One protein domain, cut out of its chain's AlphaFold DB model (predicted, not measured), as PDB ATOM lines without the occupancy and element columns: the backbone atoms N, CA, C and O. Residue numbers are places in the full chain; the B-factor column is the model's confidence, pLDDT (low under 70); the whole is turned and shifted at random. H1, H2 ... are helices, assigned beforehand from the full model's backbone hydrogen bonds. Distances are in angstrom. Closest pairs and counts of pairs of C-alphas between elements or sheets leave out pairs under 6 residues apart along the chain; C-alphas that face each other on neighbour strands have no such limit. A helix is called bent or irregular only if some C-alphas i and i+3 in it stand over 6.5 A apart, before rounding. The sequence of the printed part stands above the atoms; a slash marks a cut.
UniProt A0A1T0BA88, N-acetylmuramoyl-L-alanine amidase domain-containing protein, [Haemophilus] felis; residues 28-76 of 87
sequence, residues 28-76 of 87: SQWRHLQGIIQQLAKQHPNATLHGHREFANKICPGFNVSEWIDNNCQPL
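Overview. This is residues 28 to 76 of the 87 residues of the protein "N-acetylmuramoyl-L-alanine amidase domain-containing protein" of [Haemophilus] felis (UniProt A0A1T0BA88). One straight helix, H1, forms one side of the model, and a much shorter helix, H2, stands apart from it, joined by a long link that swings out in a wide loop and comes back. The loop leaves the end of H1, reaches its far point around Asn 57 and returns to H2, after which residues 71 to 76 fold back from H2 toward the first half of H1; residues 42 to 48 stick out. The printed part has 49 residues with two named helices, H1 then H2, and no named strand. The class is all helix, though under half of the residues, 22 of the 49, are in named elements. It is only just compact, close to loose, with a radius of gyration of the C-alphas of 11.1 A and spans of 30 by 25 by 17 A.

Along the chain. H1, the longest helix, is residues 28 to 43, 22.7 A from C-alpha 28 at (34.805, 198.855, -26.658) to C-alpha 43 at (30.911, 178.160, -18.058). H2 is residues 65 to 70, 8.7 A long, and ends with C-alpha 70 at (28.643, 196.708, -7.826). In the stretch between them, residues 52 to 54 are a helical run too short to bear a name.

Arrangement. H1 and H2 are apart, with no C-alpha of the one within 8 A of the other. In both helices, every O i to N i+4 pair is within hydrogen-bond range. Neither helix is bent. Residues 42 to 48, of which 42 and 43 belong to H1, stand free.

Size, cuts and confidence. The two C-alphas farthest apart are those of Lys 42 and Asn 57, at 29.7 A. The C-alphas of Ser 28 and Leu 76, the first and last printed, are 12.9 A apart. The link from H1 to H2, residues 44 to 64, is long, and its C-alphas lie 6 to 18 A from the mean of the C-alphas. The printed part has no cut. Its mean pLDDT is 93.0, and no printed residue is under 70.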
ATOM      1  N   SER A  28      34.769 200.168 -26.008       95.38
ATOM      2  CA  SER A  28      34.805 198.855 -26.658       95.38
ATOM      3  C   SER A  28      35.512 197.809 -25.792       95.38
ATOM      4  O   SER A  28      35.012 196.691 -25.660       95.38
ATOM      5  N   GLN A  29      36.629 198.162 -25.148       96.44
ATOM      6  CA  GLN A  29      37.328 197.264 -24.224       96.44
ATOM      7  C   GLN A  29      36.458 196.896 -23.017       96.44
ATOM      8  O   GLN A  29      36.363 195.716 -22.681       96.44
ATOM      9  N   TRP A  30      35.764 197.866 -22.414       96.62
ATOM     10  CA  TRP A  30      34.836 197.609 -21.308       96.62
ATOM     11  C   TRP A  30      33.698 196.659 -21.698       96.62
ATOM     12  O   TRP A  30      33.404 195.708 -20.973       96.62
ATOM     13  N   ARG A  31      33.086 196.873 -22.871       96.12
ATOM     14  CA  ARG A  31      32.017 196.004 -23.391       96.12
ATOM     15  C   ARG A  31      32.509 194.582 -23.657       96.12
ATOM     16  O   ARG A  31      31.828 193.622 -23.298       96.12
ATOM     17  N   HIS A  32      33.698 194.432 -24.242       96.81
ATOM     18  CA  HIS A  32      34.299 193.114 -24.456       96.81
ATOM     19  C   HIS A  32      34.629 192.412 -23.139       96.81
ATOM     20  O   HIS A  32      34.339 191.225 -23.008       96.81
ATOM     21  N   LEU A  33      35.174 193.135 -22.153       96.94
ATOM     22  CA  LEU A  33      35.429 192.579 -20.826       96.94
ATOM     23  C   LEU A  33      34.137 192.039 -20.209       96.94
ATOM     24  O   LEU A  33      34.103 190.878 -19.811       96.94
ATOM     25  N   GLN A  34      33.062 192.834 -20.192       97.06
ATOM     26  CA  GLN A  34      31.762 192.395 -19.681       97.06
ATOM     27  C   GLN A  34      31.279 191.121 -20.389       97.06
ATOM     28  O   GLN A  34      30.892 190.158 -19.726       97.06
ATOM     29  N   GLY A  35      31.347 191.084 -21.723       96.75
ATOM     30  CA  GLY A  35      30.931 189.922 -22.510       96.75
ATOM     31  C   GLY A  35      31.740 188.659 -22.202       96.75
ATOM     32  O   GLY A  35      31.159 187.582 -22.056       96.75
ATOM     33  N   ILE A  36      33.064 188.779 -22.056       96.19
ATOM     34  CA  ILE A  36      33.945 187.658 -21.694       96.19
ATOM     35  C   ILE A  36      33.631 187.171 -20.278       96.19
ATOM     36  O   ILE A  36      33.440 185.974 -20.074       96.19
ATOM     37  N   ILE A  37      33.515 188.078 -19.306       95.81
ATOM     38  CA  ILE A  37      33.205 187.722 -17.917       95.81
ATOM     39  C   ILE A  37      31.846 187.024 -17.812       95.81
ATOM     40  O   ILE A  37      31.737 186.004 -17.135       95.81
ATOM     41  N   GLN A  38      30.824 187.495 -18.530       95.38
ATOM     42  CA  GLN A  38      29.515 186.838 -18.565       95.38
ATOM     43  C   GLN A  38      29.576 185.426 -19.161       95.38
ATOM     44  O   GLN A  38      28.890 184.525 -18.680       95.38
ATOM     45  N   GLN A  39      30.379 185.213 -20.206       96.25
ATOM     46  CA  GLN A  39      30.571 183.882 -20.788       96.25
ATOM     47  C   GLN A  39      31.292 182.946 -19.815       96.25
ATOM     48  O   GLN A  39      30.828 181.828 -19.591       96.25
ATOM     49  N   LEU A  40      32.367 183.420 -19.186       94.56
ATOM     50  CA  LEU A  40      33.129 182.644 -18.209       94.56
ATOM     51  C   LEU A  40      32.291 182.302 -16.974       94.56
ATOM     52  O   LEU A  40      32.334 181.164 -16.520       94.56
ATOM     53  N   ALA A  41      31.469 183.229 -16.477       93.31
ATOM     54  CA  ALA A  41      30.564 182.976 -15.355       93.31
ATOM     55  C   ALA A  41      29.524 181.886 -15.677       93.31
ATOM     56  O   ALA A  41      29.202 181.065 -14.823       93.31
ATOM     57  N   LYS A  42      29.032 181.822 -16.924       94.75
ATOM     58  CA  LYS A  42      28.137 180.738 -17.371       94.75
ATOM     59  C   LYS A  42      28.853 179.390 -17.461       94.75
ATOM     60  O   LYS A  42      28.266 178.367 -17.123       94.75
ATOM     61  N   GLN A  43      30.100 179.378 -17.930       94.62
ATOM     62  CA  GLN A  43      30.911 178.160 -18.058       94.62
ATOM     63  C   GLN A  43      31.430 177.654 -16.702       94.62
ATOM     64  O   GLN A  43      31.639 176.454 -16.522       94.62
ATOM     65  N   HIS A  44      31.610 178.562 -15.744       93.75
ATOM     66  CA  HIS A  44      32.176 178.302 -14.426       93.75
ATOM     67  C   HIS A  44      31.313 178.957 -13.331       93.75
ATOM     68  O   HIS A  44      31.737 179.937 -12.722       93.75
ATOM     69  N   PRO A  45      30.117 178.416 -13.033       91.94
ATOM     70  CA  PRO A  45      29.145 179.055 -12.136       91.94
ATOM     71  C   PRO A  45      29.628 179.230 -10.689       91.94
ATOM     72  O   PRO A  45      29.082 180.049  -9.958       91.94
ATOM     73  N   ASN A  46      30.656 178.483 -10.275       92.31
ATOM     74  CA  ASN A  46      31.248 178.571  -8.937       92.31
ATOM     75  C   ASN A  46      32.504 179.460  -8.891       92.31
ATOM     76  O   ASN A  46      33.145 179.547  -7.844       92.31
ATOM     77  N   ALA A  47      32.914 180.052 -10.018       92.06
ATOM     78  CA  ALA A  47      34.080 180.923 -10.060       92.06
ATOM     79  C   ALA A  47      33.759 182.292  -9.451       92.06
ATOM     80  O   ALA A  47      32.686 182.853  -9.665       92.06
ATOM     81  N   THR A  48      34.727 182.848  -8.734       92.81
ATOM     82  CA  THR A  48      34.685 184.220  -8.226       92.81
ATOM     83  C   THR A  48      35.535 185.134  -9.106       92.81
ATOM     84  O   THR A  48      36.476 184.688  -9.767       92.81
ATOM     85  N   LEU A  49      35.197 186.424  -9.138       92.88
ATOM     86  CA  LEU A  49      35.891 187.427  -9.944       92.88
ATOM     87  C   LEU A  49      36.646 188.407  -9.047       92.88
ATOM     88  O   LEU A  49      36.078 188.940  -8.101       92.88
ATOM     89  N   HIS A  50      37.910 188.652  -9.384       92.88
ATOM     90  CA  HIS A  50      38.845 189.402  -8.552       92.88
ATOM     91  C   HIS A  50      39.799 190.243  -9.403       92.88
ATOM     92  O   HIS A  50      40.189 189.838 -10.503       92.88
ATOM     93  N   GLY A  51      40.231 191.390  -8.880       92.00
ATOM     94  CA  GLY A  51      41.335 192.161  -9.451       92.00
ATOM     95  C   GLY A  51      42.700 191.618  -9.022       92.00
ATOM     96  O   GLY A  51      42.878 191.184  -7.889       92.00
ATOM     97  N   HIS A  52      43.720 191.699  -9.886       88.31
ATOM     98  CA  HIS A  52      45.074 191.222  -9.544       88.31
ATOM     99  C   HIS A  52      45.659 191.930  -8.301       88.31
ATOM    100  O   HIS A  52      46.395 191.309  -7.533       88.31
ATOM    101  N   ARG A  53      45.278 193.192  -8.051       87.62
ATOM    102  CA  ARG A  53      45.612 193.958  -6.837       87.62
ATOM    103  C   ARG A  53      45.222 193.266  -5.523       87.62
ATOM    104  O   ARG A  53      45.798 193.569  -4.488       87.62
ATOM    105  N   GLU A  54      44.248 192.356  -5.549       85.19
ATOM    106  CA  GLU A  54      43.783 191.626  -4.360       85.19
ATOM    107  C   GLU A  54      44.743 190.491  -3.969       85.19
ATOM    108  O   GLU A  54      44.765 190.063  -2.819       85.19
ATOM    109  N   PHE A  55      45.579 190.031  -4.906       83.75
ATOM    110  CA  PHE A  55      46.533 188.936  -4.695       83.75
ATOM    111  C   PHE A  55      47.998 189.383  -4.745       83.75
ATOM    112  O   PHE A  55      48.900 188.593  -4.462       83.75
ATOM    113  N   ALA A  56      48.262 190.635  -5.118       81.38
ATOM    114  CA  ALA A  56      49.601 191.203  -5.194       81.38
ATOM    115  C   ALA A  56      49.569 192.713  -4.941       81.38
ATOM    116  O   ALA A  56      48.634 193.390  -5.351       81.38
ATOM    117  N   ASN A  57      50.637 193.265  -4.354       82.19
ATOM    118  CA  ASN A  57      50.792 194.712  -4.165       82.19
ATOM    119  C   ASN A  57      51.073 195.424  -5.507       82.19
ATOM    120  O   ASN A  57      52.213 195.782  -5.812       82.19
ATOM    121  N   LYS A  58      50.050 195.524  -6.363       82.25
ATOM    122  CA  LYS A  58      50.112 196.062  -7.728       82.25
ATOM    123  C   LYS A  58      48.837 196.829  -8.065       82.25
ATOM    124  O   LYS A  58      47.769 196.521  -7.557       82.25
ATOM    125  N   ILE A  59      48.942 197.777  -8.995       87.06
ATOM    126  CA  ILE A  59      47.807 198.593  -9.458       87.06
ATOM    127  C   ILE A  59      46.847 197.839 -10.397       87.06
ATOM    128  O   ILE A  59      45.678 198.197 -10.504       87.06
ATOM    129  N   CYS A  60      47.321 196.779 -11.064       86.31
ATOM    130  CA  CYS A  60      46.550 195.976 -12.021       86.31
ATOM    131  C   CYS A  60      45.231 195.464 -11.392       86.31
ATOM    132  O   CYS A  60      45.265 194.900 -10.298       86.31
ATOM    133  N   PRO A  61      44.067 195.632 -12.045       93.00
ATOM    134  CA  PRO A  61      43.882 195.972 -13.461       93.00
ATOM    135  C   PRO A  61      43.763 197.474 -13.763       93.00
ATOM    136  O   PRO A  61      43.262 197.838 -14.816       93.00
ATOM    137  N   GLY A  62      44.175 198.354 -12.850       93.75
ATOM    138  CA  GLY A  62      44.067 199.803 -13.033       93.75
ATOM    139  C   GLY A  62      42.745 200.403 -12.568       93.75
ATOM    140  O   GLY A  62      42.675 201.604 -12.370       93.75
ATOM    141  N   PHE A  63      41.736 199.569 -12.293       95.06
ATOM    142  CA  PHE A  63      40.436 199.944 -11.719       95.06
ATOM    143  C   PHE A  63      39.995 198.934 -10.646       95.06
ATOM    144  O   PHE A  63      40.563 197.835 -10.556       95.06
ATOM    145  N   ASN A  64      39.062 199.320  -9.776       95.25
ATOM    146  CA  ASN A  64      38.559 198.446  -8.718       95.25
ATOM    147  C   ASN A  64      37.519 197.469  -9.293       95.25
ATOM    148  O   ASN A  64      36.480 197.885  -9.799       95.25
ATOM    149  N   VAL A  65      37.811 196.166  -9.239       95.56
ATOM    150  CA  VAL A  65      36.933 195.134  -9.810       95.56
ATOM    151  C   VAL A  65      35.646 194.980  -9.003       95.56
ATOM    152  O   VAL A  65      34.591 194.828  -9.610       95.56
ATOM    153  N   SER A  66      35.699 195.074  -7.672       94.25
ATOM    154  CA  SER A  66      34.499 195.028  -6.826       94.25
ATOM    155  C   SER A  66      33.568 196.202  -7.122       94.25
ATOM    156  O   SER A  66      32.387 195.991  -7.364       94.25
ATOM    157  N   GLU A  67      34.116 197.415  -7.228       95.81
ATOM    158  CA  GLU A  67      33.341 198.607  -7.609       95.81
ATOM    159  C   GLU A  67      32.692 198.447  -8.991       95.81
ATOM    160  O   GLU A  67      31.530 198.792  -9.193       95.81
ATOM    161  N   TRP A  68      33.422 197.878  -9.952       96.62
ATOM    162  CA  TRP A  68      32.883 197.596 -11.278       96.62
ATOM    163  C   TRP A  68      31.727 196.585 -11.245       96.62
ATOM    164  O   TRP A  68      30.733 196.771 -11.950       96.62
ATOM    165  N   ILE A  69      31.826 195.536 -10.421       94.94
ATOM    166  CA  ILE A  69      30.756 194.546 -10.225       94.94
ATOM    167  C   ILE A  69      29.525 195.207  -9.594       94.94
ATOM    168  O   ILE A  69      28.427 195.048 -10.129       94.94
ATOM    169  N   ASP A  70      29.714 195.983  -8.524       96.06
ATOM    170  CA  ASP A  70      28.643 196.708  -7.826       96.06
ATOM    171  C   ASP A  70      27.945 197.712  -8.756       96.06
ATOM    172  O   ASP A  70      26.734 197.923  -8.678       96.06
ATOM    173  N   ASN A  71      28.685 198.260  -9.723       94.62
ATOM    174  CA  ASN A  71      28.164 199.094 -10.803       94.62
ATOM    175  C   ASN A  71      27.565 198.285 -11.975       94.62
ATOM    176  O   ASN A  71      27.590 198.721 -13.129       94.62
ATOM    177  N   ASN A  72      27.040 197.083 -11.727       95.12
ATOM    178  CA  ASN A  72      26.436 196.207 -12.741       95.12
ATOM    179  C   ASN A  72      27.344 195.946 -13.961       95.12
ATOM    180  O   ASN A  72      26.868 195.820 -15.097       95.12
ATOM    181  N   CYS A  73      28.660 195.887 -13.741       95.06
ATOM    182  CA  CYS A  73      29.675 195.727 -14.782       95.06
ATOM    183  C   CYS A  73      29.646 196.825 -15.868       95.06
ATOM    184  O   CYS A  73      30.078 196.590 -17.002       95.06
ATOM    185  N   GLN A  74      29.145 198.024 -15.550       95.75
ATOM    186  CA  GLN A  74      29.183 199.181 -16.449       95.75
ATOM    187  C   GLN A  74      30.543 199.893 -16.387       95.75
ATOM    188  O   GLN A  74      31.180 199.888 -15.331       95.75
ATOM    189  N   PRO A  75      31.005 200.525 -17.486       95.25
ATOM    190  CA  PRO A  75      32.268 201.263 -17.497       95.25
ATOM    191  C   PRO A  75      32.348 202.290 -16.362       95.25
ATOM    192  O   PRO A  75      31.424 203.080 -16.168       95.25
ATOM    193  N   LEU A  76      33.471 202.308 -15.644       95.31
ATOM    194  CA  LEU A  76      33.742 203.330 -14.634       95.31
ATOM    195  C   LEU A  76      34.228 204.607 -15.334       95.31
ATOM    196  O   LEU A  76      35.193 204.566 -16.097       95.31
TER     197      LEU A  76